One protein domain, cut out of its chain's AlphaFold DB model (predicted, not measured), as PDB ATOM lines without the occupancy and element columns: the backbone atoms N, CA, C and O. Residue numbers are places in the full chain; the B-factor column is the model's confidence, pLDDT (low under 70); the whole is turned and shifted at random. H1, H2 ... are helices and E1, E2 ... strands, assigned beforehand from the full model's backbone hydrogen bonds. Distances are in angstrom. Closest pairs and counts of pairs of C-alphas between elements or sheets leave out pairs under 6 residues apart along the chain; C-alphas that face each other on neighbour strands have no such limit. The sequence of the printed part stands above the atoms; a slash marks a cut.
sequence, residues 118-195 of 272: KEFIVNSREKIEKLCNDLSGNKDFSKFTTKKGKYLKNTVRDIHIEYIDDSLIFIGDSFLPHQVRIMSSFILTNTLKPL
ATOM      1  N   LYS A 118      59.579 145.005 147.929       95.69
ATOM      2  CA  LYS A 118      60.379 144.898 149.159       95.69
ATOM      3  C   LYS A 118      60.078 143.622 149.937       95.69
ATOM      4  O   LYS A 118      60.986 143.018 150.494       95.69
ATOM      5  N   GLU A 119      58.826 143.187 149.924       96.62
ATOM      6  CA  GLU A 119      58.341 141.971 150.574       96.62
ATOM      7  C   GLU A 119      58.973 140.683 150.024       96.62
ATOM      8  O   GLU A 119      58.957 139.654 150.697       96.62
ATOM      9  N   PHE A 120      59.554 140.726 148.820       96.75
ATOM     10  CA  PHE A 120      60.243 139.590 148.209       96.75
ATOM     11  C   PHE A 120      61.770 139.666 148.340       96.75
ATOM     12  O   PHE A 120      62.467 138.748 147.893       96.75
ATOM     13  N   ILE A 121      62.308 140.743 148.916       97.62
ATOM     14  CA  ILE A 121      63.743 140.892 149.163       97.62
ATOM     15  C   ILE A 121      64.110 140.091 150.414       97.62
ATOM     16  O   ILE A 121      63.512 140.251 151.473       97.62
ATOM     17  N   VAL A 122      65.115 139.224 150.285       97.88
ATOM     18  CA  VAL A 122      65.577 138.343 151.374       97.88
ATOM     19  C   VAL A 122      66.872 138.862 151.997       97.88
ATOM     20  O   VAL A 122      67.118 138.666 153.184       97.88
ATOM     21  N   ASN A 123      67.736 139.496 151.202       97.94
ATOM     22  CA  ASN A 123      69.011 140.008 151.691       97.94
ATOM     23  C   ASN A 123      68.848 141.342 152.427       97.94
ATOM     24  O   ASN A 123      68.097 142.212 151.997       97.94
ATOM     25  N   SER A 124      69.607 141.517 153.513       97.69
ATOM     26  CA  SER A 124      69.719 142.811 154.188       97.69
ATOM     27  C   SER A 124      70.364 143.849 153.268       97.69
ATOM     28  O   SER A 124      71.135 143.504 152.368       97.69
ATOM     29  N   ARG A 125      70.100 145.132 153.534       97.12
ATOM     30  CA  ARG A 125      70.693 146.247 152.783       97.12
ATOM     31  C   ARG A 125      72.223 146.189 152.750       97.12
ATOM     32  O   ARG A 125      72.799 146.261 151.674       97.12
ATOM     33  N   GLU A 126      72.862 145.956 153.895       98.19
ATOM     34  CA  GLU A 126      74.324 145.817 153.996       98.19
ATOM     35  C   GLU A 126      74.855 144.698 153.085       98.19
ATOM     36  O   GLU A 126      75.844 144.863 152.369       98.19
ATOM     37  N   LYS A 127      74.164 143.551 153.053       98.50
ATOM     38  CA  LYS A 127      74.543 142.438 152.181       98.50
ATOM     39  C   LYS A 127      74.328 142.772 150.705       98.50
ATOM     40  O   LYS A 127      75.155 142.382 149.885       98.50
ATOM     41  N   ILE A 128      73.247 143.473 150.364       98.75
ATOM     42  CA  ILE A 128      72.983 143.944 148.998       98.75
ATOM     43  C   ILE A 128      74.111 144.869 148.537       98.75
ATOM     44  O   ILE A 128      74.699 144.624 147.486       98.75
ATOM     45  N   GLU A 129      74.453 145.883 149.331       98.50
ATOM     46  CA  GLU A 129      75.505 146.856 149.019       98.50
ATOM     47  C   GLU A 129      76.873 146.171 148.877       98.50
ATOM     48  O   GLU A 129      77.587 146.399 147.898       98.50
ATOM     49  N   LYS A 130      77.197 145.232 149.777       98.69
ATOM     50  CA  LYS A 130      78.405 144.405 149.660       98.69
ATOM     51  C   LYS A 130      78.432 143.601 148.356       98.69
ATOM     52  O   LYS A 130      79.438 143.616 147.655       98.69
ATOM     53  N   LEU A 131      77.334 142.929 148.002       98.69
ATOM     54  CA  LEU A 131      77.250 142.156 146.760       98.69
ATOM     55  C   LEU A 131      77.360 143.045 145.514       98.69
ATOM     56  O   LEU A 131      77.957 142.615 144.530       98.69
ATOM     57  N   CYS A 132      76.824 144.268 145.542       98.75
ATOM     58  CA  CYS A 132      76.983 145.230 144.449       98.75
ATOM     59  C   CYS A 132      78.465 145.565 144.223       98.75
ATOM     60  O   CYS A 132      78.951 145.462 143.094       98.75
ATOM     61  N   ASN A 133      79.203 145.860 145.298       98.44
ATOM     62  CA  ASN A 133      80.643 146.119 145.237       98.44
ATOM     63  C   ASN A 133      81.425 144.888 144.750       98.44
ATOM     64  O   ASN A 133      82.214 144.974 143.806       98.44
ATOM     65  N   ASP A 134      81.156 143.720 145.337       98.38
ATOM     66  CA  ASP A 134      81.858 142.469 145.029       98.38
ATOM     67  C   ASP A 134      81.631 142.005 143.581       98.38
ATOM     68  O   ASP A 134      82.501 141.361 142.988       98.38
ATOM     69  N   LEU A 135      80.474 142.311 142.988       98.19
ATOM     70  CA  LEU A 135      80.129 141.921 141.619       98.19
ATOM     71  C   LEU A 135      80.491 142.975 140.567       98.19
ATOM     72  O   LEU A 135      80.507 142.637 139.386       98.19
ATOM     73  N   SER A 136      80.812 144.206 140.970       98.62
ATOM     74  CA  SER A 136      81.219 145.275 140.052       98.62
ATOM     75  C   SER A 136      82.634 145.075 139.487       98.62
ATOM     76  O   SER A 136      83.474 144.402 140.091       98.62
ATOM     77  N   GLY A 137      82.912 145.684 138.336       98.31
ATOM     78  CA  GLY A 137      84.203 145.709 137.652       98.31
ATOM     79  C   GLY A 137      84.283 144.819 136.411       98.31
ATOM     80  O   GLY A 137      83.306 144.193 135.990       98.31
ATOM     81  N   ASN A 138      85.490 144.751 135.843       98.38
ATOM     82  CA  ASN A 138      85.804 143.929 134.681       98.38
ATOM     83  C   ASN A 138      86.005 142.460 135.084       98.38
ATOM     84  O   ASN A 138      87.039 142.100 135.650       98.38
ATOM     85  N   LYS A 139      84.988 141.622 134.867       97.56
ATOM     86  CA  LYS A 139      84.947 140.236 135.366       97.56
ATOM     87  C   LYS A 139      84.271 139.299 134.376       97.56
ATOM     88  O   LYS A 139      83.495 139.735 133.529       97.56
ATOM     89  N   ASP A 140      84.534 138.001 134.510       96.94
ATOM     90  CA  ASP A 140      83.753 136.969 133.827       96.94
ATOM     91  C   ASP A 140      82.379 136.798 134.498       96.94
ATOM     92  O   ASP A 140      82.274 136.423 135.668       96.94
ATOM     93  N   PHE A 141      81.317 137.034 133.729       97.19
ATOM     94  CA  PHE A 141      79.930 136.889 134.169       97.19
ATOM     95  C   PHE A 141      79.244 135.626 133.626       97.19
ATOM     96  O   PHE A 141      78.017 135.524 133.654       97.19
ATOM     97  N   SER A 142      80.000 134.616 133.186       95.75
ATOM     98  CA  SER A 142      79.485 133.320 132.707       95.75
ATOM     99  C   SER A 142      78.570 132.596 133.713       95.75
ATOM    100  O   SER A 142      77.698 131.810 133.322       95.75
ATOM    101  N   LYS A 143      78.698 132.890 135.015       95.81
ATOM    102  CA  LYS A 143      77.786 132.417 136.074       95.81
ATOM    103  C   LYS A 143      76.385 133.034 135.983       95.81
ATOM    104  O   LYS A 143      75.409 132.380 136.345       95.81
ATOM    105  N   PHE A 144      76.277 134.261 135.485       96.94
ATOM    106  CA  PHE A 144      75.058 135.067 135.468       96.94
ATOM    107  C   PHE A 144      74.458 135.139 134.067       96.94
ATOM    108  O   PHE A 144      74.130 136.204 133.566       96.94
ATOM    109  N   THR A 145      74.329 134.002 133.395       96.19
ATOM    110  CA  THR A 145      73.715 133.956 132.068       96.19
ATOM    111  C   THR A 145      73.027 132.620 131.828       96.19
ATOM    112  O   THR A 145      73.266 131.619 132.508       96.19
ATOM    113  N   THR A 146      72.159 132.594 130.824       92.25
ATOM    114  CA  THR A 146      71.543 131.364 130.321       92.25
ATOM    115  C   THR A 146      72.577 130.410 129.709       92.25
ATOM    116  O   THR A 146      73.680 130.818 129.339       92.25
ATOM    117  N   LYS A 147      72.190 129.139 129.500       89.81
ATOM    118  CA  LYS A 147      73.013 128.148 128.776       89.81
ATOM    119  C   LYS A 147      73.535 128.697 127.444       89.81
ATOM    120  O   LYS A 147      74.714 128.559 127.162       89.81
ATOM    121  N   LYS A 148      72.680 129.376 126.667       85.69
ATOM    122  CA  LYS A 148      73.068 129.990 125.385       85.69
ATOM    123  C   LYS A 148      74.177 131.026 125.559       85.69
ATOM    124  O   LYS A 148      75.129 131.021 124.792       85.69
ATOM    125  N   GLY A 149      74.078 131.882 126.575       85.06
ATOM    126  CA  GLY A 149      75.093 132.906 126.808       85.06
ATOM    127  C   GLY A 149      76.436 132.353 127.297       85.06
ATOM    128  O   GLY A 149      77.451 132.992 127.052       85.06
ATOM    129  N   LYS A 150      76.472 131.158 127.908       84.31
ATOM    130  CA  LYS A 150      77.734 130.490 128.283       84.31
ATOM    131  C   LYS A 150      78.575 130.052 127.080       84.31
ATOM    132  O   LYS A 150      79.776 129.886 127.225       84.31
ATOM    133  N   TYR A 151      77.957 129.868 125.912       88.56
ATOM    134  CA  TYR A 151      78.654 129.504 124.673       88.56
ATOM    135  C   TYR A 151      79.131 130.722 123.867       88.56
ATOM    136  O   TYR A 151      79.650 130.566 122.762       88.56
ATOM    137  N   LEU A 152      78.934 131.945 124.373       88.06
ATOM    138  CA  LEU A 152      79.479 133.137 123.733       88.06
ATOM    139  C   LEU A 152      81.001 133.162 123.887       88.06
ATOM    140  O   LEU A 152      81.530 132.825 124.940       88.06
ATOM    141  N   LYS A 153      81.699 133.617 122.839       87.62
ATOM    142  CA  LYS A 153      83.171 133.680 122.814       87.62
ATOM    143  C   LYS A 153      83.762 134.548 123.928       87.62
ATOM    144  O   LYS A 153      84.873 134.286 124.364       87.62
ATOM    145  N   ASN A 154      83.040 135.589 124.342       91.38
ATOM    146  CA  ASN A 154      83.465 136.502 125.394       91.38
ATOM    147  C   ASN A 154      82.338 136.700 126.417       91.38
ATOM    148  O   ASN A 154      81.274 137.245 126.089       91.38
ATOM    149  N   THR A 155      82.600 136.305 127.659       95.00
ATOM    150  CA  THR A 155      81.715 136.460 128.823       95.00
ATOM    151  C   THR A 155      82.218 137.495 129.833       95.00
ATOM    152  O   THR A 155      81.542 137.745 130.830       95.00
ATOM    153  N   VAL A 156      83.353 138.145 129.553       96.88
ATOM    154  CA  VAL A 156      83.889 139.246 130.360       96.88
ATOM    155  C   VAL A 156      83.151 140.537 130.031       96.88
ATOM    156  O   VAL A 156      82.956 140.851 128.854       96.88
ATOM    157  N   ARG A 157      82.710 141.267 131.056       97.31
ATOM    158  CA  ARG A 157      82.036 142.574 130.954       97.31
ATOM    159  C   ARG A 157      82.628 143.534 131.967       97.31
ATOM    160  O   ARG A 157      83.150 143.073 132.976       97.31
ATOM    161  N   ASP A 158      82.513 144.832 131.718       98.19
ATOM    162  CA  ASP A 158      82.797 145.865 132.716       98.19
ATOM    163  C   ASP A 158      81.484 146.490 133.187       98.19
ATOM    164  O   ASP A 158      80.785 147.152 132.413       98.19
ATOM    165  N   ILE A 159      81.111 146.211 134.439       98.62
ATOM    166  CA  ILE A 159      79.798 146.556 134.990       98.62
ATOM    167  C   ILE A 159      79.969 147.226 136.343       98.62
ATOM    168  O   ILE A 159      80.584 146.672 137.244       98.62
ATOM    169  N   HIS A 160      79.351 148.384 136.504       98.69
ATOM    170  CA  HIS A 160      79.159 149.052 137.781       98.69
ATOM    171  C   HIS A 160      77.753 148.775 138.312       98.69
ATOM    172  O   HIS A 160      76.791 148.807 137.536       98.69
ATOM    173  N   ILE A 161      77.636 148.487 139.607       98.81
ATOM    174  CA  ILE A 161      76.380 148.107 140.259       98.81
ATOM    175  C   ILE A 161      76.226 148.891 141.554       98.81
ATOM    176  O   ILE A 161      77.127 148.894 142.387       98.81
ATOM    177  N   GLU A 162      75.057 149.489 141.752       98.38
ATOM    178  CA  GLU A 162      74.709 150.218 142.973       98.38
ATOM    179  C   GLU A 162      73.284 149.889 143.414       98.38
ATOM    180  O   GLU A 162      72.447 149.495 142.600       98.38
ATOM    181  N   TYR A 163      73.000 150.079 144.702       98.50
ATOM    182  CA  TYR A 163      71.651 149.996 145.254       98.50
ATOM    183  C   TYR A 163      71.241 151.366 145.798       98.50
ATOM    184  O   TYR A 163      71.755 151.812 146.823       98.50
ATOM    185  N   ILE A 164      70.347 152.049 145.084       96.44
ATOM    186  CA  ILE A 164      69.916 153.426 145.361       96.44
ATOM    187  C   ILE A 164      68.391 153.468 145.295       96.44
ATOM    188  O   ILE A 164      67.806 152.864 144.398       96.44
ATOM    189  N   ASP A 165      67.756 154.156 146.246       93.69
ATOM    190  CA  ASP A 165      66.296 154.336 146.306       93.69
ATOM    191  C   ASP A 165      65.517 153.024 146.105       93.69
ATOM    192  O   ASP A 165      64.602 152.911 145.289       93.69
ATOM    193  N   ASP A 166      65.942 151.990 146.838       94.56
ATOM    194  CA  ASP A 166      65.376 150.637 146.802       94.56
ATOM    195  C   ASP A 166      65.390 149.954 145.420       94.56
ATOM    196  O   ASP A 166      64.614 149.037 145.145       94.56
ATOM    197  N   SER A 167      66.294 150.382 144.540       98.19
ATOM    198  CA  SER A 167      66.474 149.832 143.200       98.19
ATOM    199  C   SER A 167      67.937 149.496 142.936       98.19
ATOM    200  O   SER A 167      68.849 150.195 143.372       98.19
ATOM    201  N   LEU A 168      68.174 148.425 142.180       98.81
ATOM    202  CA  LEU A 168      69.505 148.123 141.665       98.81
ATOM    203  C   LEU A 168      69.743 148.894 140.368       98.81
ATOM    204  O   LEU A 168      68.944 148.819 139.435       98.81
ATOM    205  N   ILE A 169      70.867 149.590 140.292       98.81
ATOM    206  CA  ILE A 169      71.327 150.294 139.102       98.81
ATOM    207  C   ILE A 169      72.502 149.514 138.526       98.81
ATOM    208  O   ILE A 169      73.473 149.250 139.226       98.81
ATOM    209  N   PHE A 170      72.426 149.167 137.243       98.88
ATOM    210  CA  PHE A 170      73.502 148.500 136.514       98.88
ATOM    211  C   PHE A 170      73.961 149.392 135.371       98.88
ATOM    212  O   PHE A 170      73.164 149.714 134.493       98.88
ATOM    213  N   ILE A 171      75.241 149.748 135.335       98.75
ATOM    214  CA  ILE A 171      75.844 150.521 134.246       98.75
ATOM    215  C   ILE A 171      76.988 149.698 133.671       98.75
ATOM    216  O   ILE A 171      78.003 149.515 134.332       98.75
ATOM    217  N   GLY A 172      76.845 149.208 132.443       98.31
ATOM    218  CA  GLY A 172      77.838 148.308 131.854       98.31
ATOM    219  C   GLY A 172      78.050 148.514 130.366       98.31
ATOM    220  O   GLY A 172      77.174 149.045 129.677       98.31
ATOM    221  N   ASP A 173      79.212 148.085 129.878       97.25
ATOM    222  CA  ASP A 173      79.584 148.132 128.460       97.25
ATOM    223  C   ASP A 173      78.636 147.284 127.598       97.25
ATOM    224  O   ASP A 173      78.065 147.742 126.606       97.25
ATOM    225  N   SER A 174      78.362 146.062 128.037       95.38
ATOM    226  CA  SER A 174      77.349 145.175 127.485       95.38
ATOM    227  C   SER A 174      76.893 144.159 128.534       95.38
ATOM    228  O   SER A 174      77.461 144.044 129.615       95.38
ATOM    229  N   PHE A 175      75.840 143.405 128.222       96.44
ATOM    230  CA  PHE A 175      75.270 142.416 129.135       96.44
ATOM    231  C   PHE A 175      75.018 141.103 128.396       96.44
ATOM    232  O   PHE A 175      74.625 141.091 127.228       96.44
ATOM    233  N   LEU A 176      75.267 139.986 129.074       95.94
ATOM    234  CA  LEU A 176      74.941 138.645 128.607       95.94
ATOM    235  C   LEU A 176      73.421 138.396 128.681       95.94
ATOM    236  O   LEU A 176      72.702 139.086 129.413       95.94
ATOM    237  N   PRO A 177      72.903 137.387 127.956       94.12
ATOM    238  CA  PRO A 177      71.486 137.035 128.005       94.12
ATOM    239  C   PRO A 177      70.973 136.799 129.434       94.12
ATOM    240  O   PRO A 177      71.470 135.926 130.147       94.12
ATOM    241  N   HIS A 178      69.933 137.547 129.817       95.56
ATOM    242  CA  HIS A 178      69.298 137.556 131.145       95.56
ATOM    243  C   HIS A 178      70.206 137.999 132.309       95.56
ATOM    244  O   HIS A 178      69.809 137.862 133.467       95.56
ATOM    245  N   GLN A 179      71.397 138.539 132.041       97.50
ATOM    246  CA  GLN A 179      72.394 138.777 133.082       97.50
ATOM    247  C   GLN A 179      71.901 139.675 134.205       97.50
ATOM    248  O   GLN A 179      71.943 139.269 135.363       97.50
ATOM    249  N   VAL A 180      71.361 140.846 133.866       98.25
ATOM    250  CA  VAL A 180      70.865 141.809 134.859       98.25
ATOM    251  C   VAL A 180      69.810 141.172 135.768       98.25
ATOM    252  O   VAL A 180      69.842 141.348 136.981       98.25
ATOM    253  N   ARG A 181      68.920 140.346 135.209       98.19
ATOM    254  CA  ARG A 181      67.832 139.680 135.941       98.19
ATOM    255  C   ARG A 181      68.342 138.577 136.868       98.19
ATOM    256  O   ARG A 181      67.842 138.436 137.979       98.19
ATOM    257  N   ILE A 182      69.330 137.794 136.425       98.38
ATOM    258  CA  ILE A 182      69.947 136.735 137.244       98.38
ATOM    259  C   ILE A 182      70.800 137.358 138.357       98.38
ATOM    260  O   ILE A 182      70.735 136.907 139.497       98.38
ATOM    261  N   MET A 183      71.565 138.409 138.045       98.62
ATOM    262  CA  MET A 183      72.343 139.152 139.038       98.62
ATOM    263  C   MET A 183      71.436 139.798 140.080       98.62
ATOM    264  O   MET A 183      71.676 139.616 141.266       98.62
ATOM    265  N   SER A 184      70.354 140.456 139.656       98.62
ATOM    266  CA  SER A 184      69.366 141.040 140.573       98.62
ATOM    267  C   SER A 184      68.764 139.980 141.493       98.62
ATOM    268  O   SER A 184      68.682 140.183 142.700       98.62
ATOM    269  N   SER A 185      68.433 138.801 140.957       98.50
ATOM    270  CA  SER A 185      67.958 137.681 141.774       98.50
ATOM    271  C   SER A 185      68.968 137.249 142.826       98.50
ATOM    272  O   SER A 185      68.605 137.008 143.978       98.50
ATOM    273  N   PHE A 186      70.244 137.172 142.460       98.62
ATOM    274  CA  PHE A 186      71.290 136.760 143.385       98.62
ATOM    275  C   PHE A 186      71.515 137.814 144.470       98.62
ATOM    276  O   PHE A 186      71.535 137.474 145.653       98.62
ATOM    277  N   ILE A 187      71.601 139.083 144.070       98.75
ATOM    278  CA  ILE A 187      71.822 140.224 144.962       98.75
ATOM    279  C   ILE A 187      70.662 140.384 145.951       98.75
ATOM    280  O   ILE A 187      70.913 140.574 147.138       98.75
ATOM    281  N   LEU A 188      69.409 140.251 145.509       98.56
ATOM    282  CA  LEU A 188      68.233 140.502 146.353       98.56
ATOM    283  C   LEU A 188      67.739 139.258 147.108       98.56
ATOM    284  O   LEU A 188      67.212 139.378 148.213       98.56
ATOM    285  N   THR A 189      67.892 138.059 146.531       97.94
ATOM    286  CA  THR A 189      67.220 136.833 147.019       97.94
ATOM    287  C   THR A 189      68.143 135.625 147.233       97.94
ATOM    288  O   THR A 189      67.681 134.580 147.679       97.94
ATOM    289  N   ASN A 190      69.445 135.728 146.926       96.50
ATOM    290  CA  ASN A 190      70.410 134.608 146.886       96.50
ATOM    291  C   ASN A 190      70.074 133.482 145.892       96.50
ATOM    292  O   ASN A 190      70.615 132.381 146.002       96.50
ATOM    293  N   THR A 191      69.218 133.726 144.901       96.19
ATOM    294  CA  THR A 191      68.897 132.727 143.871       96.19
ATOM    295  C   THR A 191      69.539 133.084 142.533       96.19
ATOM    296  O   THR A 191      69.771 134.247 142.231       96.19
ATOM    297  N   LEU A 192      69.819 132.086 141.692       95.44
ATOM    298  CA  LEU A 192      70.371 132.284 140.339       95.44
ATOM    299  C   LEU A 192      69.319 132.057 139.244       95.44
ATOM    300  O   LEU A 192      69.629 131.592 138.147       95.44
ATOM    301  N   LYS A 193      68.052 132.353 139.546       95.06
ATOM    302  CA  LYS A 193      66.956 132.306 138.573       95.06
ATOM    303  C   LYS A 193      66.697 133.721 138.057       95.06
ATOM    304  O   LYS A 193      66.775 134.652 138.840       95.06
ATOM    305  N   PRO A 194      66.418 133.933 136.764       96.38
ATOM    306  CA  PRO A 194      66.085 135.270 136.288       96.38
ATOM    307  C   PRO A 194      64.762 135.729 136.914       96.38
ATOM    308  O   PRO A 194      63.746 135.054 136.747       96.38
ATOM    309  N   LEU A 195      64.767 136.879 137.593       97.12
ATOM    310  CA  LEU A 195      63.533 137.547 138.021       97.12
ATOM    311  C   LEU A 195      62.739 138.055 136.813       97.12
ATOM    312  O   LEU A 195      63.264 138.103 135.704       97.12
TER     313      LEU A 195
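What this domain is: This is residues 118 to 195 of the 272 residues of the protein "PseudoU_synth_1 domain-containing protein" of Sneathia vaginalis (UniProt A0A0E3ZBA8). Two layers: H1 and H3 cover one face of an antiparallel sheet, E1 E2 E3; short H2 lies off it. The 78 printed residues, mixed in class, include H1 E1 H2 E2 E3 H3. The whole is compact, radius of gyration of the C-alphas 12.1 A, spanning 37 by 21 by 16 A.

How they stand to each other: E2, residues 156 to 164, is antiparallel to E1, residues 137 to 140, and forms a hairpin with E3, residues 167 to 172. N 139 and O 157, 3.0 A, and N 160 and O 171, 2.8 A, are within hydrogen-bond range. H1, residues 125 to 135, runs along E2, 4 degrees on the local plane. H3, residues 179 to 189, touches H1, closest C-alphas Ile 128 and Ile 187, 5.6 A. In both, every O i to N i+4 pair is within range; H2, residues 147 to 150, is too short.

Where its parts are: E2 spans 24.9 A, from C-alpha 156 (83.889, 139.246, 130.360) to C-alpha 164 (69.916, 153.426, 145.361).

The domain as a whole: The printed part has no cut and no long link; no printed residue is under pLDDT 70.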